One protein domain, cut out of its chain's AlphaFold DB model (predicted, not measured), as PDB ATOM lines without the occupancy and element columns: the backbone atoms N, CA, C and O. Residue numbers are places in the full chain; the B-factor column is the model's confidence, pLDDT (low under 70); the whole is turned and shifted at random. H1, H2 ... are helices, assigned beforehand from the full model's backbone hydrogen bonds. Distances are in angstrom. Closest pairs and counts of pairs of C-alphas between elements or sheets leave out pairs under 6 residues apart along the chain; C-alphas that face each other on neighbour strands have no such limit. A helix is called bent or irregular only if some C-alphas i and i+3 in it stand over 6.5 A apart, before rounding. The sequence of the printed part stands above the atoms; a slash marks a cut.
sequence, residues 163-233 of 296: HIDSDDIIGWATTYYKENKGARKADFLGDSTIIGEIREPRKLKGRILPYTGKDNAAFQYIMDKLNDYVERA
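AT A GLANCE: This is residues 163 to 233 of the 296 residues of an uncharacterized protein of Limosilactobacillus fermentum (UniProt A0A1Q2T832). A short, loosely joined group of helices makes one part of a rounded domain: H1, the longest, has H2 near it and the last residue of H3 near its first turn, and a long link without a named element, residues 190 to 216, makes much of the rest. Gly 206 in that link and Ala 233, the last residue of the small helix H4, have the two C-alphas farthest apart in the domain, 30.7 A. The printed part has 71 residues with four named helices, in the order H1, H2, H3, H4, and no named strand. The class is all helix, though under half of the residues, 31 of 71, are in named elements. The whole is compact, with a radius of gyration of the C-alphas of 11.0 A and spans of 30 by 26 by 26 A.

IN THESE COORDINATES: H1, residues 169 to 179, runs 15.2 A from C-alpha 169 at (239.842, 220.078, 285.059) to C-alpha 179 at (233.093, 223.270, 271.804). H2 is residues 185 to 189, 6.0 A long. H3, residues 217 to 226, is 13.0 A long and irregular: C-alphas 221 and 224 are 7.9 A apart. H4, residues 229 to 233, is 6.3 A long and ends with C-alpha 233 at (251.432, 225.139, 269.877).

HOW THE PARTS SIT: H1 and H3 only just touch, with 3 pairs of C-alphas within 8 A, the closest those of Ile 170 and Leu 226 at 6.2 A; they run the same way at a steep tilt of 45 degrees. H2 is close to H1 but not clearly touching, the closest C-alphas being those of Ala 173 and Phe 188, 6.9 A apart. H2 is likewise close to H3 but not clearly touching, at C-alphas 185 and 226, the closest, 6.5 A apart. H4 is close to H1 but not clearly touching, its closest C-alphas being those of Tyr 177 and Tyr 229 at 7.8 A. H4 is apart from H2, and only just apart from H3, with the closest C-alphas 8.0 A apart. In H1, H2 and H4 every O i to N i+4 pair is within hydrogen-bond range; in H3 2 of 6 are, beside 5 of 7 O i to N i+3 pairs.

THE WHOLE: The C-alphas of Gly 206 and Ala 233, the two farthest apart, are 30.7 A apart. The printed part has no cut. The links H1 to H2 and H3 to H4 are tight; the link H2 to H3 is long, with 27 residues. The mean pLDDT of the printed part is 89.6, and residues 229 to 233 are under 70.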
ATOM      1  N   HIS A 163     231.724 218.324 290.473       98.19
ATOM      2  CA  HIS A 163     232.685 219.296 290.976       98.19
ATOM      3  C   HIS A 163     233.997 219.191 290.201       98.19
ATOM      4  O   HIS A 163     234.529 218.103 290.019       98.19
ATOM      5  N   ILE A 164     234.528 220.346 289.797       96.25
ATOM      6  CA  ILE A 164     235.843 220.431 289.163       96.25
ATOM      7  C   ILE A 164     236.945 220.328 290.216       96.25
ATOM      8  O   ILE A 164     236.945 221.079 291.198       96.25
ATOM      9  N   ASP A 165     237.926 219.472 289.952       94.88
ATOM     10  CA  ASP A 165     239.128 219.294 290.760       94.88
ATOM     11  C   ASP A 165     240.392 219.181 289.886       94.88
ATOM     12  O   ASP A 165     240.383 219.420 288.679       94.88
ATOM     13  N   SER A 166     241.541 218.902 290.506       90.25
ATOM     14  CA  SER A 166     242.812 218.782 289.782       90.25
ATOM     15  C   SER A 166     242.888 217.568 288.853       90.25
ATOM     16  O   SER A 166     243.738 217.558 287.960       90.25
ATOM     17  N   ASP A 167     242.045 216.561 289.069       90.62
ATOM     18  CA  ASP A 167     242.052 215.311 288.320       90.62
ATOM     19  C   ASP A 167     241.229 215.427 287.029       90.62
ATOM     20  O   ASP A 167     241.603 214.825 286.020       90.62
ATOM     21  N   ASP A 168     240.162 216.235 287.017       94.38
ATOM     22  CA  ASP A 168     239.245 216.342 285.873       94.38
ATOM     23  C   ASP A 168     239.309 217.665 285.083       94.38
ATOM     24  O   ASP A 168     238.916 217.714 283.910       94.38
ATOM     25  N   ILE A 169     239.869 218.736 285.661       95.44
ATOM     26  CA  ILE A 169     239.842 220.078 285.059       95.44
ATOM     27  C   ILE A 169     240.465 220.142 283.663       95.44
ATOM     28  O   ILE A 169     240.008 220.904 282.810       95.44
ATOM     29  N   ILE A 170     241.497 219.338 283.392       91.88
ATOM     30  CA  ILE A 170     242.154 219.297 282.077       91.88
ATOM     31  C   ILE A 170     241.210 218.705 281.027       91.88
ATOM     32  O   ILE A 170     241.157 219.207 279.898       91.88
ATOM     33  N   GLY A 171     240.460 217.661 281.388       93.12
ATOM     34  CA  GLY A 171     239.435 217.087 280.528       93.12
ATOM     35  C   GLY A 171     238.381 218.137 280.197       93.12
ATOM     36  O   GLY A 171     238.114 218.410 279.025       93.12
ATOM     37  N   TRP A 172     237.841 218.803 281.216       97.44
ATOM     38  CA  TRP A 172     236.809 219.825 281.026       97.44
ATOM     39  C   TRP A 172     237.289 221.047 280.242       97.44
ATOM     40  O   TRP A 172     236.554 221.533 279.381       97.44
ATOM     41  N   ALA A 173     238.527 221.501 280.453       95.81
ATOM     42  CA  ALA A 173     239.141 222.548 279.639       95.81
ATOM     43  C   ALA A 173     239.223 222.124 278.164       95.81
ATOM     44  O   ALA A 173     238.853 222.876 277.262       95.81
ATOM     45  N   THR A 174     239.653 220.882 277.913       92.75
ATOM     46  CA  THR A 174     239.754 220.316 276.561       92.75
ATOM     47  C   THR A 174     238.395 220.310 275.860       92.75
ATOM     48  O   THR A 174     238.293 220.757 274.713       92.75
ATOM     49  N   THR A 175     237.346 219.862 276.554       95.56
ATOM     50  CA  THR A 175     235.963 219.894 276.061       95.56
ATOM     51  C   THR A 175     235.495 221.322 275.807       95.56
ATOM     52  O   THR A 175     234.996 221.618 274.720       95.56
ATOM     53  N   TYR A 176     235.737 222.239 276.747       97.25
ATOM     54  CA  TYR A 176     235.358 223.642 276.618       97.25
ATOM     55  C   TYR A 176     235.966 224.299 275.372       97.25
ATOM     56  O   TYR A 176     235.225 224.861 274.566       97.25
ATOM     57  N   TYR A 177     237.279 224.174 275.148       94.38
ATOM     58  CA  TYR A 177     237.944 224.749 273.969       94.38
ATOM     59  C   TYR A 177     237.562 224.051 272.662       94.38
ATOM     60  O   TYR A 177     237.575 224.659 271.587       94.38
ATOM     61  N   LYS A 178     237.220 222.758 272.719       93.12
ATOM     62  CA  LYS A 178     236.728 222.029 271.546       93.12
ATOM     63  C   LYS A 178     235.370 222.567 271.098       93.12
ATOM     64  O   LYS A 178     235.197 222.778 269.897       93.12
ATOM     65  N   GLU A 179     234.459 222.788 272.044       94.81
ATOM     66  CA  GLU A 179     233.093 223.270 271.804       94.81
ATOM     67  C   GLU A 179     233.024 224.792 271.570       94.81
ATOM     68  O   GLU A 179     232.125 225.265 270.881       94.81
ATOM     69  N   ASN A 180     233.990 225.562 272.083       94.62
ATOM     70  CA  ASN A 180     234.015 227.025 272.006       94.62
ATOM     71  C   ASN A 180     235.295 227.501 271.310       94.62
ATOM     72  O   ASN A 180     236.268 227.911 271.944       94.62
ATOM     73  N   LYS A 181     235.301 227.429 269.975       90.50
ATOM     74  CA  LYS A 181     236.454 227.833 269.159       90.50
ATOM     75  C   LYS A 181     236.812 229.302 269.404       90.50
ATOM     76  O   LYS A 181     235.955 230.172 269.297       90.50
ATOM     77  N   GLY A 182     238.086 229.554 269.705       87.62
ATOM     78  CA  GLY A 182     238.620 230.890 269.994       87.62
ATOM     79  C   GLY A 182     238.530 231.319 271.461       87.62
ATOM     80  O   GLY A 182     239.035 232.389 271.791       87.62
ATOM     81  N   ALA A 183     237.925 230.511 272.338       93.38
ATOM     82  CA  ALA A 183     237.991 230.754 273.775       93.38
ATOM     83  C   ALA A 183     239.416 230.521 274.299       93.38
ATOM     84  O   ALA A 183     240.111 229.611 273.843       93.38
ATOM     85  N   ARG A 184     239.826 231.335 275.271       91.69
ATOM     86  CA  ARG A 184     241.160 231.329 275.880       91.69
ATOM     87  C   ARG A 184     241.106 230.842 277.322       91.69
ATOM     88  O   ARG A 184     240.039 230.663 277.916       91.69
ATOM     89  N   LYS A 185     242.277 230.683 277.936       91.25
ATOM     90  CA  LYS A 185     242.408 230.289 279.345       91.25
ATOM     91  C   LYS A 185     241.625 231.164 280.323       91.25
ATOM     92  O   LYS A 185     240.955 230.626 281.204       91.25
ATOM     93  N   ALA A 186     241.650 232.483 280.134       92.94
ATOM     94  CA  ALA A 186     240.900 233.423 280.966       92.94
ATOM     95  C   ALA A 186     239.376 233.216 280.876       92.94
ATOM     96  O   ALA A 186     238.686 233.354 281.881       92.94
ATOM     97  N   ASP A 187     238.844 232.805 279.720       96.31
ATOM     98  CA  ASP A 187     237.408 232.534 279.565       96.31
ATOM     99  C   ASP A 187     236.974 231.283 280.345       96.31
ATOM    100  O   ASP A 187     235.850 231.210 280.844       96.31
ATOM    101  N   PHE A 188     237.878 230.308 280.494       96.88
ATOM    102  CA  PHE A 188     237.622 229.072 281.233       96.88
ATOM    103  C   PHE A 188     237.856 229.224 282.746       96.88
ATOM    104  O   PHE A 188     236.954 228.956 283.538       96.88
ATOM    105  N   LEU A 189     239.044 229.683 283.157       95.62
ATOM    106  CA  LEU A 189     239.453 229.766 284.570       95.62
ATOM    107  C   LEU A 189     239.092 231.090 285.251       95.62
ATOM    108  O   LEU A 189     239.015 231.155 286.482       95.62
ATOM    109  N   GLY A 190     238.892 232.141 284.461       93.19
ATOM    110  CA  GLY A 190     238.762 233.509 284.939       93.19
ATOM    111  C   GLY A 190     240.105 234.182 285.205       93.19
ATOM    112  O   GLY A 190     241.153 233.538 285.301       93.19
ATOM    113  N   ASP A 191     240.044 235.499 285.356       88.25
ATOM    114  CA  ASP A 191     241.140 236.364 285.790       88.25
ATOM    115  C   ASP A 191     240.585 237.574 286.571       88.25
ATOM    116  O   ASP A 191     239.453 237.546 287.054       88.25
ATOM    117  N   SER A 192     241.367 238.646 286.732       87.88
ATOM    118  CA  SER A 192     240.924 239.863 287.431       87.88
ATOM    119  C   SER A 192     239.780 240.618 286.740       87.88
ATOM    120  O   SER A 192     239.215 241.534 287.332       87.88
ATOM    121  N   THR A 193     239.467 240.285 285.489       90.12
ATOM    122  CA  THR A 193     238.485 240.968 284.635       90.12
ATOM    123  C   THR A 193     237.354 240.057 284.162       90.12
ATOM    124  O   THR A 193     236.246 240.542 283.932       90.12
ATOM    125  N   ILE A 194     237.603 238.750 284.038       93.25
ATOM    126  CA  ILE A 194     236.665 237.767 283.493       93.25
ATOM    127  C   ILE A 194     236.270 236.755 284.571       93.25
ATOM    128  O   ILE A 194     237.119 236.110 285.186       93.25
ATOM    129  N   ILE A 195     234.961 236.551 284.747       95.50
ATOM    130  CA  ILE A 195     234.432 235.417 285.514       95.50
ATOM    131  C   ILE A 195     234.470 234.174 284.619       95.50
ATOM    132  O   ILE A 195     233.688 234.042 283.669       95.50
ATOM    133  N   GLY A 196     235.393 233.266 284.935       96.62
ATOM    134  CA  GLY A 196     235.621 232.041 284.177       96.62
ATOM    135  C   GLY A 196     234.428 231.091 284.156       96.62
ATOM    136  O   GLY A 196     233.639 231.039 285.100       96.62
ATOM    137  N   GLU A 197     234.340 230.301 283.091       98.00
ATOM    138  CA  GLU A 197     233.361 229.228 282.907       98.00
ATOM    139  C   GLU A 197     233.268 228.284 284.114       98.00
ATOM    140  O   GLU A 197     232.164 227.920 284.505       98.00
ATOM    141  N   ILE A 198     234.389 227.914 284.747       97.44
ATOM    142  CA  ILE A 198     234.347 227.002 285.901       97.44
ATOM    143  C   ILE A 198     233.680 227.634 287.128       97.44
ATOM    144  O   ILE A 198     233.191 226.910 287.982       97.44
ATOM    145  N   ARG A 199     233.653 228.969 287.239       97.31
ATOM    146  CA  ARG A 199     233.047 229.692 288.373       97.31
ATOM    147  C   ARG A 199     231.582 230.014 288.127       97.31
ATOM    148  O   ARG A 199     230.790 230.022 289.062       97.31
ATOM    149  N   GLU A 200     231.227 230.271 286.875       97.19
ATOM    150  CA  GLU A 200     229.852 230.506 286.454       97.19
ATOM    151  C   GLU A 200     229.585 229.743 285.148       97.19
ATOM    152  O   GLU A 200     229.741 230.309 284.060       97.19
ATOM    153  N   PRO A 201     229.202 228.454 285.238       97.62
ATOM    154  CA  PRO A 201     229.002 227.614 284.064       97.62
ATOM    155  C   PRO A 201     227.878 228.144 283.172       97.62
ATOM    156  O   PRO A 201     226.713 228.231 283.574       97.62
ATOM    157  N   ARG A 202     228.224 228.462 281.924       96.31
ATOM    158  CA  ARG A 202     227.315 228.964 280.883       96.31
ATOM    159  C   ARG A 202     227.228 227.987 279.720       96.31
ATOM    160  O   ARG A 202     226.132 227.620 279.309       96.31
ATOM    161  N   LYS A 203     228.380 227.567 279.197       96.31
ATOM    162  CA  LYS A 203     228.539 226.591 278.110       96.31
ATOM    163  C   LYS A 203     228.518 225.155 278.631       96.31
ATOM    164  O   LYS A 203     227.904 224.294 278.014       96.31
ATOM    165  N   LEU A 204     229.126 224.919 279.791       96.88
ATOM    166  CA  LEU A 204     229.164 223.633 280.492       96.88
ATOM    167  C   LEU A 204     228.038 223.489 281.529       96.88
ATOM    168  O   LEU A 204     228.065 222.593 282.375       96.88
ATOM    169  N   LYS A 205     227.032 224.370 281.479       95.81
ATOM    170  CA  LYS A 205     225.899 224.363 282.406       95.81
ATOM    171  C   LYS A 205     225.227 222.988 282.446       95.81
ATOM    172  O   LYS A 205     224.912 222.409 281.409       95.81
ATOM    173  N   GLY A 206     224.994 222.488 283.658       94.81
ATOM    174  CA  GLY A 206     224.393 221.173 283.896       94.81
ATOM    175  C   GLY A 206     225.359 219.995 283.753       94.81
ATOM    176  O   GLY A 206     224.971 218.888 284.091       94.81
ATOM    177  N   ARG A 207     226.601 220.213 283.295       97.38
ATOM    178  CA  ARG A 207     227.660 219.187 283.261       97.38
ATOM    179  C   ARG A 207     228.677 219.364 284.388       97.38
ATOM    180  O   ARG A 207     229.239 218.386 284.859       97.38
ATOM    181  N   ILE A 208     228.880 220.605 284.828       98.00
ATOM    182  CA  ILE A 208     229.769 220.946 285.940       98.00
ATOM    183  C   ILE A 208     229.039 221.824 286.956       98.00
ATOM    184  O   ILE A 208     228.143 222.601 286.603       98.00
ATOM    185  N   LEU A 209     229.444 221.712 288.215       98.06
ATOM    186  CA  LEU A 209     229.066 222.608 289.297       98.06
ATOM    187  C   LEU A 209     230.047 223.792 289.366       98.06
ATOM    188  O   LEU A 209     231.221 223.630 289.024       98.06
ATOM    189  N   PRO A 210     229.602 224.982 289.815       98.00
ATOM    190  CA  PRO A 210     230.493 226.110 290.060       98.00
ATOM    191  C   PRO A 210     231.653 225.740 290.992       98.00
ATOM    192  O   PRO A 210     231.440 225.302 292.123       98.00
ATOM    193  N   TYR A 211     232.882 225.967 290.543       97.06
ATOM    194  CA  TYR A 211     234.081 225.815 291.351       97.06
ATOM    195  C   TYR A 211     234.104 226.866 292.468       97.06
ATOM    196  O   TYR A 211     234.089 228.076 292.223       97.06
ATOM    197  N   THR A 212     234.155 226.391 293.711       93.75
ATOM    198  CA  THR A 212     234.013 227.213 294.922       93.75
ATOM    199  C   THR A 212     235.344 227.650 295.533       93.75
ATOM    200  O   THR A 212     235.352 228.441 296.477       93.75
ATOM    201  N   GLY A 213     236.480 227.180 295.004       92.12
ATOM    202  CA  GLY A 213     237.795 227.594 295.486       92.12
ATOM    203  C   GLY A 213     238.006 229.098 295.317       92.12
ATOM    204  O   GLY A 213     237.687 229.674 294.274       92.12
ATOM    205  N   LYS A 214     238.551 229.754 296.348       87.81
ATOM    206  CA  LYS A 214     238.719 231.220 296.394       87.81
ATOM    207  C   LYS A 214     239.525 231.763 295.210       87.81
ATOM    208  O   LYS A 214     239.205 232.817 294.674       87.81
ATOM    209  N   ASP A 215     240.549 231.026 294.810       88.31
ATOM    210  CA  ASP A 215     241.435 231.312 293.691       88.31
ATOM    211  C   ASP A 215     241.714 230.014 292.912       88.31
ATOM    212  O   ASP A 215     241.098 228.974 293.165       88.31
ATOM    213  N   ASN A 216     242.615 230.084 291.935       89.31
ATOM    214  CA  ASN A 216     242.968 228.947 291.087       89.31
ATOM    215  C   ASN A 216     244.235 228.215 291.582       89.31
ATOM    216  O   ASN A 216     244.842 227.471 290.810       89.31
ATOM    217  N   ALA A 217     244.653 228.409 292.845       87.69
ATOM    218  CA  ALA A 217     245.886 227.826 293.385       87.69
ATOM    219  C   ALA A 217     245.884 226.288 293.359       87.69
ATOM    220  O   ALA A 217     246.924 225.683 293.109       87.69
ATOM    221  N   ALA A 218     244.713 225.655 293.509       87.56
ATOM    222  CA  ALA A 218     244.553 224.201 293.388       87.56
ATOM    223  C   ALA A 218     245.040 223.642 292.035       87.56
ATOM    224  O   ALA A 218     245.408 222.476 291.941       87.56
ATOM    225  N   PHE A 219     245.089 224.480 290.994       89.75
ATOM    226  CA  PHE A 219     245.479 224.087 289.640       89.75
ATOM    227  C   PHE A 219     246.881 224.568 289.251       89.75
ATOM    228  O   PHE A 219     247.295 224.355 288.114       89.75
ATOM    229  N   GLN A 220     247.628 225.208 290.161       82.06
ATOM    230  CA  GLN A 220     248.900 225.874 289.850       82.06
ATOM    231  C   GLN A 220     249.896 224.950 289.131       82.06
ATOM    232  O   GLN A 220     250.477 225.347 288.124       82.06
ATOM    233  N   TYR A 221     250.021 223.700 289.580       76.38
ATOM    234  CA  TYR A 221     250.943 222.714 289.003       76.38
ATOM    235  C   TYR A 221     250.561 222.255 287.591       76.38
ATOM    236  O   TYR A 221     251.397 221.720 286.869       76.38
ATOM    237  N   ILE A 222     249.303 222.440 287.184       81.31
ATOM    238  CA  ILE A 222     248.769 221.994 285.890       81.31
ATOM    239  C   ILE A 222     248.340 223.163 284.998       81.31
ATOM    240  O   ILE A 222     247.770 222.934 283.935       81.31
ATOM    241  N   MET A 223     248.657 224.404 285.383       82.44
ATOM    242  CA  MET A 223     248.259 225.613 284.658       82.44
ATOM    243  C   MET A 223     248.705 225.616 283.194       82.44
ATOM    244  O   MET A 223     247.930 226.044 282.341       82.44
ATOM    245  N   ASP A 224     249.896 225.112 282.874       74.75
ATOM    246  CA  ASP A 224     250.366 225.034 281.480       74.75
ATOM    247  C   ASP A 224     249.521 224.069 280.646       74.75
ATOM    248  O   ASP A 224     249.228 224.316 279.477       74.75
ATOM    249  N   LYS A 225     249.035 222.988 281.270       77.88
ATOM    250  CA  LYS A 225     248.090 222.064 280.638       77.88
ATOM    251  C   LYS A 225     246.694 222.664 280.498       77.88
ATOM    252  O   LYS A 225     245.829 222.003 279.949       77.88
ATOM    253  N   LEU A 226     246.433 223.872 280.975       82.19
ATOM    254  CA  LEU A 226     245.139 224.537 280.811       82.19
ATOM    255  C   LEU A 226     245.176 225.630 279.740       82.19
ATOM    256  O   LEU A 226     244.144 226.233 279.472       82.19
ATOM    257  N   ASN A 227     246.332 225.870 279.114       78.12
ATOM    258  CA  ASN A 227     246.433 226.779 277.975       78.12
ATOM    259  C   ASN A 227     245.648 226.218 276.778       78.12
ATOM    260  O   ASN A 227     245.542 224.992 276.614       78.12
ATOM    261  N   ASP A 228     245.097 227.109 275.954       73.81
ATOM    262  CA  ASP A 228     244.327 226.722 274.773       73.81
ATOM    263  C   ASP A 228     245.223 226.166 273.650       73.81
ATOM    264  O   ASP A 228     246.452 226.146 273.738       73.81
ATOM    265  N   TYR A 229     244.599 225.648 272.589       63.91
ATOM    266  CA  TYR A 229     245.309 224.967 271.504       63.91
ATOM    267  C   TYR A 229     246.335 225.851 270.783       63.91
ATOM    268  O   TYR A 229     247.353 225.319 270.343       63.91
ATOM    269  N   VAL A 230     246.075 227.155 270.649       59.84
ATOM    270  CA  VAL A 230     246.984 228.086 269.965       59.84
ATOM    271  C   VAL A 230     248.196 228.342 270.854       59.84
ATOM    272  O   VAL A 230     249.328 228.121 270.433       59.84
ATOM    273  N   GLU A 231     247.962 228.666 272.126       59.44
ATOM    274  CA  GLU A 231     249.035 228.898 273.098       59.44
ATOM    275  C   GLU A 231     249.911 227.653 273.319       59.44
ATOM    276  O   GLU A 231     251.132 227.756 273.410       59.44
ATOM    277  N   ARG A 232     249.329 226.447 273.351       59.59
ATOM    278  CA  ARG A 232     250.104 225.198 273.482       59.59
ATOM    279  C   ARG A 232     251.026 224.931 272.290       59.59
ATOM    280  O   ARG A 232     252.086 224.340 272.486       59.59
ATOM    281  N   ALA A 233     250.617 225.309 271.078       56.31
ATOM    282  CA  ALA A 233     251.432 225.139 269.877       56.31
ATOM    283  C   ALA A 233     252.604 226.132 269.846       56.31
ATOM    284  O   ALA A 233     253.713 225.749 269.475       56.31
TER     285      ALA A 233